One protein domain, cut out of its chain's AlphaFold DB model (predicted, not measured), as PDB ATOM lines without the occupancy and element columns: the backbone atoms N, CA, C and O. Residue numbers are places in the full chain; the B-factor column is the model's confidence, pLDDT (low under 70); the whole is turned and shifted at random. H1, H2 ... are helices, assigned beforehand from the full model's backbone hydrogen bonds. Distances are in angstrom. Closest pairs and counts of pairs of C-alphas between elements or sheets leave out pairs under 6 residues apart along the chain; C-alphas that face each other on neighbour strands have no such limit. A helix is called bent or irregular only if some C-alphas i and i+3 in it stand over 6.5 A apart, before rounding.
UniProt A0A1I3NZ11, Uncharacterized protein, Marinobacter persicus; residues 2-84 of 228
ATOM      1  N   ASP A   2     222.390 156.047 173.182       68.50
ATOM      2  CA  ASP A   2     221.953 154.653 173.019       68.50
ATOM      3  C   ASP A   2     222.448 154.005 171.718       68.50
ATOM      4  O   ASP A   2     223.069 152.960 171.772       68.50
ATOM      5  N   PHE A   3     222.322 154.683 170.572       72.62
ATOM      6  CA  PHE A   3     222.756 154.130 169.282       72.62
ATOM      7  C   PHE A   3     224.274 153.852 169.174       72.62
ATOM      8  O   PHE A   3     224.690 152.823 168.655       72.62
ATOM      9  N   ALA A   4     225.116 154.758 169.685       73.88
ATOM     10  CA  ALA A   4     226.572 154.575 169.668       73.88
ATOM     11  C   ALA A   4     227.013 153.510 170.679       73.88
ATOM     12  O   ALA A   4     227.919 152.732 170.411       73.88
ATOM     13  N   ILE A   5     226.342 153.470 171.832       79.75
ATOM     14  CA  ILE A   5     226.564 152.473 172.881       79.75
ATOM     15  C   ILE A   5     226.201 151.079 172.364       79.75
ATOM     16  O   ILE A   5     227.015 150.170 172.469       79.75
ATOM     17  N   GLU A   6     225.036 150.936 171.736       80.50
ATOM     18  CA  GLU A   6     224.564 149.687 171.139       80.50
ATOM     19  C   GLU A   6     225.519 149.199 170.038       80.50
ATOM     20  O   GLU A   6     225.849 148.017 169.980       80.50
ATOM     21  N   HIS A   7     226.036 150.109 169.204       77.56
ATOM     22  CA  HIS A   7     227.023 149.770 168.179       77.56
ATOM     23  C   HIS A   7     228.367 149.317 168.780       77.56
ATOM     24  O   HIS A   7     228.989 148.397 168.255       77.56
ATOM     25  N   LEU A   8     228.837 149.928 169.873       80.75
ATOM     26  CA  LEU A   8     230.073 149.510 170.554       80.75
ATOM     27  C   LEU A   8     229.904 148.171 171.280       80.75
ATOM     28  O   LEU A   8     230.776 147.312 171.177       80.75
ATOM     29  N   GLN A   9     228.763 147.965 171.938       82.38
ATOM     30  CA  GLN A   9     228.421 146.710 172.612       82.38
ATOM     31  C   GLN A   9     228.321 145.545 171.624       82.38
ATOM     32  O   GLN A   9     228.884 144.487 171.878       82.38
ATOM     33  N   LYS A  10     227.691 145.752 170.459       83.50
ATOM     34  CA  LYS A  10     227.623 144.756 169.374       83.50
ATOM     35  C   LYS A  10     228.994 144.355 168.820       83.50
ATOM     36  O   LYS A  10     229.128 143.263 168.286       83.50
ATOM     37  N   ASN A  11     230.000 145.222 168.947       80.38
ATOM     38  CA  ASN A  11     231.373 144.965 168.510       80.38
ATOM     39  C   ASN A  11     232.313 144.594 169.677       80.38
ATOM     40  O   ASN A  11     233.529 144.671 169.520       80.38
ATOM     41  N   ASN A  12     231.772 144.206 170.841       81.69
ATOM     42  CA  ASN A  12     232.527 143.819 172.042       81.69
ATOM     43  C   ASN A  12     233.546 144.869 172.528       81.69
ATOM     44  O   ASN A  12     234.565 144.532 173.130       81.69
ATOM     45  N   VAL A  13     233.282 146.158 172.294       79.50
ATOM     46  CA  VAL A  13     234.169 147.239 172.736       79.50
ATOM     47  C   VAL A  13     233.745 147.739 174.109       79.50
ATOM     48  O   VAL A  13     232.612 148.183 174.302       79.50
ATOM     49  N   ALA A  14     234.682 147.697 175.061       77.81
ATOM     50  CA  ALA A  14     234.467 148.192 176.414       77.81
ATOM     51  C   ALA A  14     234.070 149.676 176.393       77.81
ATOM     52  O   ALA A  14     234.751 150.519 175.805       77.81
ATOM     53  N   LEU A  15     232.945 149.996 177.034       77.88
ATOM     54  CA  LEU A  15     232.443 151.363 177.092       77.88
ATOM     55  C   LEU A  15     233.294 152.203 178.057       77.88
ATOM     56  O   LEU A  15     233.656 151.718 179.131       77.88
ATOM     57  N   PRO A  16     233.564 153.482 177.739       71.12
ATOM     58  CA  PRO A  16     234.197 154.399 178.678       71.12
ATOM     59  C   PRO A  16     233.378 154.520 179.967       71.12
ATOM     60  O   PRO A  16     232.147 154.642 179.909       71.12
ATOM     61  N   ALA A  17     234.071 154.550 181.109       67.38
ATOM     62  CA  ALA A  17     233.468 154.757 182.423       67.38
ATOM     63  C   ALA A  17     232.593 156.027 182.465       67.38
ATOM     64  O   ALA A  17     232.894 157.033 181.814       67.38
ATOM     65  N   ASP A  18     231.521 155.988 183.261       62.38
ATOM     66  CA  ASP A  18     230.504 157.038 183.456       62.38
ATOM     67  C   ASP A  18     231.033 158.297 184.181       62.38
ATOM     68  O   ASP A  18     230.352 158.928 184.986       62.38
ATOM     69  N   ASN A  19     232.260 158.726 183.901       58.00
ATOM     70  CA  ASN A  19     232.858 159.857 184.589       58.00
ATOM     71  C   ASN A  19     232.384 161.162 183.937       58.00
ATOM     72  O   ASN A  19     232.969 161.671 182.982       58.00
ATOM     73  N   ARG A  20     231.320 161.752 184.501       56.03
ATOM     74  CA  ARG A  20     230.849 163.124 184.193       56.03
ATOM     75  C   ARG A  20     231.910 164.206 184.460       56.03
ATOM     76  O   ARG A  20     231.697 165.370 184.134       56.03
ATOM     77  N   ARG A  21     233.058 163.840 185.035       51.75
ATOM     78  CA  ARG A  21     234.227 164.697 185.227       51.75
ATOM     79  C   ARG A  21     235.378 164.176 184.365       51.75
ATOM     80  O   ARG A  21     235.966 163.156 184.686       51.75
ATOM     81  N   ARG A  22     235.655 164.919 183.287       51.44
ATOM     82  CA  ARG A  22     236.912 164.979 182.515       51.44
ATOM     83  C   ARG A  22     237.557 163.616 182.223       51.44
ATOM     84  O   ARG A  22     238.362 163.115 182.997       51.44
ATOM     85  N   SER A  23     237.277 163.069 181.041       52.38
ATOM     86  CA  SER A  23     238.176 162.074 180.448       52.38
ATOM     87  C   SER A  23     239.555 162.689 180.183       52.38
ATOM     88  O   SER A  23     239.679 163.908 180.026       52.38
ATOM     89  N   ALA A  24     240.579 161.840 180.057       53.03
ATOM     90  CA  ALA A  24     241.944 162.229 179.688       53.03
ATOM     91  C   ALA A  24     242.027 163.058 178.382       53.03
ATOM     92  O   ALA A  24     243.011 163.755 178.162       53.03
ATOM     93  N   ALA A  25     240.974 163.042 177.552       57.53
ATOM     94  CA  ALA A  25     240.887 163.747 176.275       57.53
ATOM     95  C   ALA A  25     240.031 165.038 176.294       57.53
ATOM     96  O   ALA A  25     239.786 165.611 175.239       57.53
ATOM     97  N   ARG A  26     239.530 165.503 177.455       66.19
ATOM     98  CA  ARG A  26     238.671 166.711 177.606       66.19
ATOM     99  C   ARG A  26     237.396 166.759 176.734       66.19
ATOM    100  O   ARG A  26     236.767 167.808 176.649       66.19
ATOM    101  N   MET A  27     236.961 165.647 176.142       65.62
ATOM    102  CA  MET A  27     235.755 165.609 175.302       65.62
ATOM    103  C   MET A  27     234.491 165.220 176.088       65.62
ATOM    104  O   MET A  27     234.577 164.432 177.033       65.62
ATOM    105  N   PRO A  28     233.292 165.691 175.704       75.44
ATOM    106  CA  PRO A  28     232.018 165.158 176.176       75.44
ATOM    107  C   PRO A  28     231.893 163.654 175.895       75.44
ATOM    108  O   PRO A  28     232.245 163.177 174.818       75.44
ATOM    109  N   ARG A  29     231.315 162.884 176.827       74.38
ATOM    110  CA  ARG A  29     231.146 161.420 176.689       74.38
ATOM    111  C   ARG A  29     230.458 161.003 175.383       74.38
ATOM    112  O   ARG A  29     230.780 159.975 174.801       74.38
ATOM    113  N   ARG A  30     229.511 161.812 174.908       75.88
ATOM    114  CA  ARG A  30     228.814 161.583 173.636       75.88
ATOM    115  C   ARG A  30     229.757 161.626 172.441       75.88
ATOM    116  O   ARG A  30     229.599 160.826 171.527       75.88
ATOM    117  N   GLU A  31     230.697 162.559 172.454       76.88
ATOM    118  CA  GLU A  31     231.684 162.728 171.393       76.88
ATOM    119  C   GLU A  31     232.730 161.617 171.459       76.88
ATOM    120  O   GLU A  31     233.033 161.035 170.426       76.88
ATOM    121  N   GLN A  32     233.141 161.197 172.661       77.38
ATOM    122  CA  GLN A  32     234.020 160.033 172.850       77.38
ATOM    123  C   GLN A  32     233.417 158.736 172.299       77.38
ATOM    124  O   GLN A  32     234.083 157.995 171.588       77.38
ATOM    125  N   LEU A  33     232.142 158.457 172.595       80.31
ATOM    126  CA  LEU A  33     231.461 157.258 172.094       80.31
ATOM    127  C   LEU A  33     231.350 157.270 170.564       80.31
ATOM    128  O   LEU A  33     231.523 156.242 169.918       80.31
ATOM    129  N   VAL A  34     231.075 158.435 169.975       82.38
ATOM    130  CA  VAL A  34     231.044 158.598 168.515       82.38
ATOM    131  C   VAL A  34     232.436 158.400 167.923       82.38
ATOM    132  O   VAL A  34     232.564 157.696 166.927       82.38
ATOM    133  N   GLU A  35     233.474 158.957 168.542       80.56
ATOM    134  CA  GLU A  35     234.858 158.809 168.099       80.56
ATOM    135  C   GLU A  35     235.329 157.349 168.162       80.56
ATOM    136  O   GLU A  35     235.919 156.859 167.205       80.56
ATOM    137  N   MET A  36     235.003 156.621 169.233       79.19
ATOM    138  CA  MET A  36     235.301 155.191 169.345       79.19
ATOM    139  C   MET A  36     234.637 154.380 168.234       79.19
ATOM    140  O   MET A  36     235.290 153.534 167.632       79.19
ATOM    141  N   VAL A  37     233.374 154.668 167.900       81.50
ATOM    142  CA  VAL A  37     232.717 153.998 166.768       81.50
ATOM    143  C   VAL A  37     233.391 154.364 165.447       81.50
ATOM    144  O   VAL A  37     233.624 153.489 164.623       81.50
ATOM    145  N   LEU A  38     233.768 155.629 165.246       82.25
ATOM    146  CA  LEU A  38     234.479 156.056 164.036       82.25
ATOM    147  C   LEU A  38     235.874 155.428 163.907       82.25
ATOM    148  O   LEU A  38     236.319 155.204 162.786       82.25
ATOM    149  N   ARG A  39     236.552 155.127 165.021       81.19
ATOM    150  CA  ARG A  39     237.835 154.404 165.032       81.19
ATOM    151  C   ARG A  39     237.678 152.924 164.675       81.19
ATOM    152  O   ARG A  39     238.582 152.366 164.071       81.19
ATOM    153  N   LEU A  40     236.537 152.308 164.998       80.31
ATOM    154  CA  LEU A  40     236.206 150.945 164.551       80.31
ATOM    155  C   LEU A  40     235.873 150.882 163.058       80.31
ATOM    156  O   LEU A  40     236.065 149.851 162.418       80.31
ATOM    157  N   GLN A  41     235.376 151.981 162.493       78.88
ATOM    158  CA  GLN A  41     235.135 152.088 161.060       78.88
ATOM    159  C   GLN A  41     236.477 152.294 160.341       78.88
ATOM    160  O   GLN A  41     236.956 153.415 160.185       78.88
ATOM    161  N   GLY A  42     237.096 151.195 159.906       72.06
ATOM    162  CA  GLY A  42     238.415 151.191 159.260       72.06
ATOM    163  C   GLY A  42     238.485 151.879 157.888       72.06
ATOM    164  O   GLY A  42     239.576 152.053 157.359       72.06
ATOM    165  N   SER A  43     237.352 152.299 157.312       83.94
ATOM    166  CA  SER A  43     237.293 153.036 156.044       83.94
ATOM    167  C   SER A  43     236.581 154.378 156.197       83.94
ATOM    168  O   SER A  43     235.622 154.519 156.963       83.94
ATOM    169  N   ASP A  44     237.007 155.374 155.421       82.12
ATOM    170  CA  ASP A  44     236.382 156.701 155.442       82.12
ATOM    171  C   ASP A  44     234.932 156.670 154.935       82.12
ATOM    172  O   ASP A  44     234.078 157.407 155.436       82.12
ATOM    173  N   ALA A  45     234.608 155.725 154.046       82.75
ATOM    174  CA  ALA A  45     233.234 155.430 153.649       82.75
ATOM    175  C   ALA A  45     232.386 154.900 154.824       82.75
ATOM    176  O   ALA A  45     231.237 155.317 154.991       82.75
ATOM    177  N   GLY A  46     232.941 154.024 155.672       79.81
ATOM    178  CA  GLY A  46     232.273 153.521 156.879       79.81
ATOM    179  C   GLY A  46     232.027 154.622 157.915       79.81
ATOM    180  O   GLY A  46     230.926 154.744 158.460       79.81
ATOM    181  N   LYS A  47     233.012 155.504 158.113       84.50
ATOM    182  CA  LYS A  47     232.888 156.687 158.981       84.50
ATOM    183  C   LYS A  47     231.795 157.645 158.499       84.50
ATOM    184  O   LYS A  47     231.004 158.125 159.312       84.50
ATOM    185  N   LEU A  48     231.727 157.915 157.193       83.88
ATOM    186  CA  LEU A  48     230.711 158.791 156.602       83.88
ATOM    187  C   LEU A  48     229.297 158.218 156.775       83.88
ATOM    188  O   LEU A  48     228.399 158.930 157.223       83.88
ATOM    189  N   ARG A  49     229.109 156.921 156.498       84.00
ATOM    190  CA  ARG A  49     227.819 156.230 156.687       84.00
ATOM    191  C   ARG A  49     227.329 156.316 158.129       84.00
ATOM    192  O   ARG A  49     226.159 156.608 158.364       84.00
ATOM    193  N   TYR A  50     228.226 156.125 159.096       83.88
ATOM    194  CA  TYR A  50     227.873 156.233 160.508       83.88
ATOM    195  C   TYR A  50     227.447 157.658 160.903       83.88
ATOM    196  O   TYR A  50     226.476 157.825 161.641       83.88
ATOM    197  N   ARG A  51     228.117 158.698 160.381       83.94
ATOM    198  CA  ARG A  51     227.718 160.100 160.621       83.94
ATOM    199  C   ARG A  51     226.331 160.407 160.059       83.94
ATOM    200  O   ARG A  51     225.510 160.957 160.789       83.94
ATOM    201  N   LEU A  52     226.055 159.997 158.820       85.75
ATOM    202  CA  LEU A  52     224.745 160.182 158.180       85.75
ATOM    203  C   LEU A  52     223.621 159.499 158.965       85.75
ATOM    204  O   LEU A  52     222.546 160.064 159.147       85.75
ATOM    205  N   LEU A  53     223.881 158.304 159.491       84.50
ATOM    206  CA  LEU A  53     222.899 157.564 160.274       84.50
ATOM    207  C   LEU A  53     222.693 158.167 161.676       84.50
ATOM    208  O   LEU A  53     221.583 158.208 162.204       84.50
ATOM    209  N   LEU A  54     223.742 158.720 162.282       83.31
ATOM    210  CA  LEU A  54     223.613 159.478 163.526       83.31
ATOM    211  C   LEU A  54     222.792 160.765 163.326       83.31
ATOM    212  O   LEU A  54     222.064 161.190 164.228       83.31
ATOM    213  N   GLU A  55     222.914 161.386 162.157       84.94
ATOM    214  CA  GLU A  55     222.161 162.572 161.762       84.94
ATOM    215  C   GLU A  55     220.691 162.260 161.463       84.94
ATOM    216  O   GLU A  55     219.817 162.967 161.970       84.94
ATOM    217  N   SER A  56     220.391 161.151 160.781       83.94
ATOM    218  CA  SER A  56     219.007 160.712 160.550       83.94
ATOM    219  C   SER A  56     218.268 160.433 161.864       83.94
ATOM    220  O   SER A  56     217.160 160.923 162.067       83.94
ATOM    221  N   VAL A  57     218.915 159.769 162.828       82.38
ATOM    222  CA  VAL A  57     218.344 159.521 164.166       82.38
ATOM    223  C   VAL A  57     218.114 160.827 164.938       82.38
ATOM    224  O   VAL A  57     217.144 160.951 165.692       82.38
ATOM    225  N   ARG A  58     218.986 161.833 164.775       82.06
ATOM    226  CA  ARG A  58     218.779 163.166 165.373       82.06
ATOM    227  C   ARG A  58     217.564 163.860 164.761       82.06
ATOM    228  O   ARG A  58     216.740 164.384 165.513       82.06
ATOM    229  N   GLN A  59     217.439 163.837 163.438       83.56
ATOM    230  CA  GLN A  59     216.298 164.415 162.728       83.56
ATOM    231  C   GLN A  59     214.988 163.711 163.098       83.56
ATOM    232  O   GLN A  59     213.990 164.380 163.371       83.56
ATOM    233  N   GLU A  60     215.003 162.384 163.213       81.75
ATOM    234  CA  GLU A  60     213.841 161.597 163.616       81.75
ATOM    235  C   GLU A  60     213.400 161.944 165.046       81.75
ATOM    236  O   GLU A  60     212.228 162.250 165.279       81.75
ATOM    237  N   ARG A  61     214.328 162.014 166.011       79.94
ATOM    238  CA  ARG A  61     214.012 162.446 167.386       79.94
ATOM    239  C   ARG A  61     213.431 163.865 167.419       79.94
ATOM    240  O   ARG A  61     212.420 164.085 168.083       79.94
ATOM    241  N   ALA A  62     214.018 164.803 166.674       76.94
ATOM    242  CA  ALA A  62     213.509 166.172 166.572       76.94
ATOM    243  C   ALA A  62     212.114 166.230 165.923       76.94
ATOM    244  O   ALA A  62     211.268 167.023 166.334       76.94
ATOM    245  N   SER A  63     211.833 165.378 164.932       83.00
ATOM    246  CA  SER A  63     210.505 165.274 164.317       83.00
ATOM    247  C   SER A  63     209.443 164.788 165.311       83.00
ATOM    248  O   SER A  63     208.395 165.420 165.427       83.00
ATOM    249  N   ARG A  64     209.751 163.760 166.116       81.25
ATOM    250  CA  ARG A  64     208.837 163.216 167.133       81.25
ATOM    251  C   ARG A  64     208.519 164.229 168.235       81.25
ATOM    252  O   ARG A  64     207.384 164.274 168.704       81.25
ATOM    253  N   VAL A  65     209.493 165.043 168.655       83.94
ATOM    254  CA  VAL A  65     209.269 166.130 169.630       83.94
ATOM    255  C   VAL A  65     208.341 167.191 169.042       83.94
ATOM    256  O   VAL A  65     207.308 167.475 169.640       83.94
ATOM    257  N   ARG A  66     208.631 167.671 167.825       83.38
ATOM    258  CA  ARG A  66     207.774 168.641 167.122       83.38
ATOM    259  C   ARG A  66     206.351 168.125 166.923       83.38
ATOM    260  O   ARG A  66     205.394 168.883 167.027       83.38
ATOM    261  N   GLU A  67     206.181 166.838 166.638       88.56
ATOM    262  CA  GLU A  67     204.854 166.244 166.495       88.56
ATOM    263  C   GLU A  67     204.104 166.161 167.834       88.56
ATOM    264  O   GLU A  67     202.917 166.485 167.893       88.56
ATOM    265  N   LYS A  68     204.788 165.783 168.923       89.69
ATOM    266  CA  LYS A  68     204.210 165.818 170.275       89.69
ATOM    267  C   LYS A  68     203.789 167.233 170.667       89.69
ATOM    268  O   LYS A  68     202.673 167.395 171.149       89.69
ATOM    269  N   GLU A  69     204.625 168.235 170.410       83.44
ATOM    270  CA  GLU A  69     204.309 169.649 170.645       83.44
ATOM    271  C   GLU A  69     203.087 170.091 169.835       83.44
ATOM    272  O   GLU A  69     202.138 170.620 170.406       83.44
ATOM    273  N   LYS A  70     203.025 169.769 168.533       86.44
ATOM    274  CA  LYS A  70     201.845 170.044 167.691       86.44
ATOM    275  C   LYS A  70     200.569 169.405 168.238       86.44
ATOM    276  O   LYS A  70     199.513 170.032 168.226       86.44
ATOM    277  N   ARG A  71     200.636 168.152 168.704       86.75
ATOM    278  CA  ARG A  71     199.484 167.469 169.320       86.75
ATOM    279  C   ARG A  71     199.073 168.129 170.638       86.75
ATOM    280  O   ARG A  71     197.883 168.167 170.937       86.75
ATOM    281  N   LEU A  72     200.034 168.630 171.413       85.44
ATOM    282  CA  LEU A  72     199.778 169.307 172.682       85.44
ATOM    283  C   LEU A  72     199.113 170.671 172.463       85.44
ATOM    284  O   LEU A  72     198.091 170.932 173.088       85.44
ATOM    285  N   ILE A  73     199.613 171.464 171.508       82.25
ATOM    286  CA  ILE A  73     199.018 172.744 171.085       82.25
ATOM    287  C   ILE A  73     197.568 172.530 170.630       82.25
ATOM    288  O   ILE A  73     196.660 173.109 171.209       82.25
ATOM    289  N   LYS A  74     197.314 171.573 169.722       86.88
ATOM    290  CA  LYS A  74     195.944 171.248 169.279       86.88
ATOM    291  C   LYS A  74     194.996 170.875 170.426       86.88
ATOM    292  O   LYS A  74     193.802 171.147 170.352       86.88
ATOM    293  N   ARG A  75     195.494 170.199 171.470       86.00
ATOM    294  CA  ARG A  75     194.688 169.853 172.656       86.00
ATOM    295  C   ARG A  75     194.391 171.071 173.526       86.00
ATOM    296  O   ARG A  75     193.309 171.114 174.107       86.00
ATOM    297  N   LEU A  76     195.329 172.011 173.641       85.44
ATOM    298  CA  LEU A  76     195.111 173.276 174.343       85.44
ATOM    299  C   LEU A  76     194.077 174.126 173.598       85.44
ATOM    300  O   LEU A  76     193.063 174.461 174.202       85.44
ATOM    301  N   ASP A  77     194.231 174.307 172.284       85.25
ATOM    302  CA  ASP A  77     193.273 175.044 171.446       85.25
ATOM    303  C   ASP A  77     191.856 174.452 171.543       85.25
ATOM    304  O   ASP A  77     190.859 175.168 171.648       85.25
ATOM    305  N   LEU A  78     191.742 173.116 171.555       86.69
ATOM    306  CA  LEU A  78     190.455 172.437 171.711       86.69
ATOM    307  C   LEU A  78     189.833 172.707 173.089       86.69
ATOM    308  O   LEU A  78     188.630 172.952 173.180       86.69
ATOM    309  N   ARG A  79     190.634 172.660 174.163       89.50
ATOM    310  CA  ARG A  79     190.166 172.968 175.523       89.50
ATOM    311  C   ARG A  79     189.700 174.415 175.625       89.50
ATOM    312  O   ARG A  79     188.599 174.646 176.117       89.50
ATOM    313  N   GLU A  80     190.480 175.358 175.109       87.69
ATOM    314  CA  GLU A  80     190.115 176.775 175.074       87.69
ATOM    315  C   GLU A  80     188.824 176.997 174.277       87.69
ATOM    316  O   GLU A  80     187.892 177.626 174.777       87.69
ATOM    317  N   SER A  81     188.695 176.380 173.098       86.50
ATOM    318  CA  SER A  81     187.465 176.422 172.300       86.50
ATOM    319  C   SER A  81     186.250 175.882 173.065       86.50
ATOM    320  O   SER A  81     185.155 176.436 172.950       86.50
ATOM    321  N   ILE A  82     186.392 174.785 173.815       88.88
ATOM    322  CA  ILE A  82     185.293 174.227 174.618       88.88
ATOM    323  C   ILE A  82     184.919 175.189 175.749       88.88
ATOM    324  O   ILE A  82     183.736 175.472 175.931       88.88
ATOM    325  N   CYS A  83     185.902 175.744 176.464       86.88
ATOM    326  CA  CYS A  83     185.664 176.723 177.524       86.88
ATOM    327  C   CYS A  83     184.934 177.969 177.001       86.88
ATOM    328  O   CYS A  83     183.974 178.418 177.626       86.88
ATOM    329  N   VAL A  84     185.320 178.487 175.830       88.69
ATOM    330  CA  VAL A  84     184.646 179.631 175.192       88.69
ATOM    331  C   VAL A  84     183.197 179.296 174.834       88.69
ATOM    332  O   VAL A  84     182.299 180.087 175.130       88.69
TER     333      VAL A  84
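This is residues 2 to 84 of the 228 residues of an uncharacterized protein of Marinobacter persicus (UniProt A0A1I3NZ11). One long helix, H3, runs out of a small head as a single arm: residues 58 to 84 of H3 stick out free, and the head is made of H1, H2, the looping stretch of residues 11 to 28 and residues 44 to 57 of H3. In the head H1 and H2 pack on each other, and the chain turns tightly after H2 into H3. The printed part has 83 residues with three named helices, in the order H1, H2, H3, and no named strand; the class is all helix. The whole is extended, with a radius of gyration of the C-alphas of 19.5 A, and the C-alphas span 61 by 33 by 21 A, the arm making the length.

H3, the longest helix, holds residues 44 to 84 and measures 59.9 A from C-alpha 44 at (236.382, 156.701, 155.442) to C-alpha 84 at (184.646, 179.631, 175.192). H2 holds residues 29 to 40 and measures 16.8 A from first to last C-alpha. H1 holds residues 2 to 10, begins with C-alpha 2 at (221.953, 154.653, 173.019) and measures 12.0 A from first to last C-alpha. No helix is bent.

H3 and H2 only just touch, with 3 pairs of C-alphas within 8 A. Their closest C-alphas are those of Lys 47 and Leu 38, 5.3 A apart; H3 touches H2 with residues 46 to 50 alone, and H2 touches H3 with residue 38 alone. The two form a helical hairpin and run opposite ways at a steep tilt of 37 degrees, only just past shallow. H2 touches H1 with residues 33 to 37 alone; the closest C-alphas are those of Leu 33 and Ala 4, 6.1 A apart. H1 and H2 run the same way at a steep tilt of 39 degrees. H1 and H3 are close but not clearly touching, the C-alphas of Phe 3 and Leu 54 being the closest at 7.9 A. In H1, H2 and H3 every O i to N i+4 pair is within hydrogen-bond range.

The two C-alphas farthest apart are those of Gly 42 and Val 84, at 62.9 A. Without residues 58 to 84, which stand free, the body has 56 residues and spans 32 by 21 by 21 A. The link from H1 to H2 is long, with 18 residues, and the link from H2 to H3 is tight, with 3. The printed part has no cut. The mean pLDDT of the printed part is 78.8, and residue 2 and residues 17 to 27 are under 70.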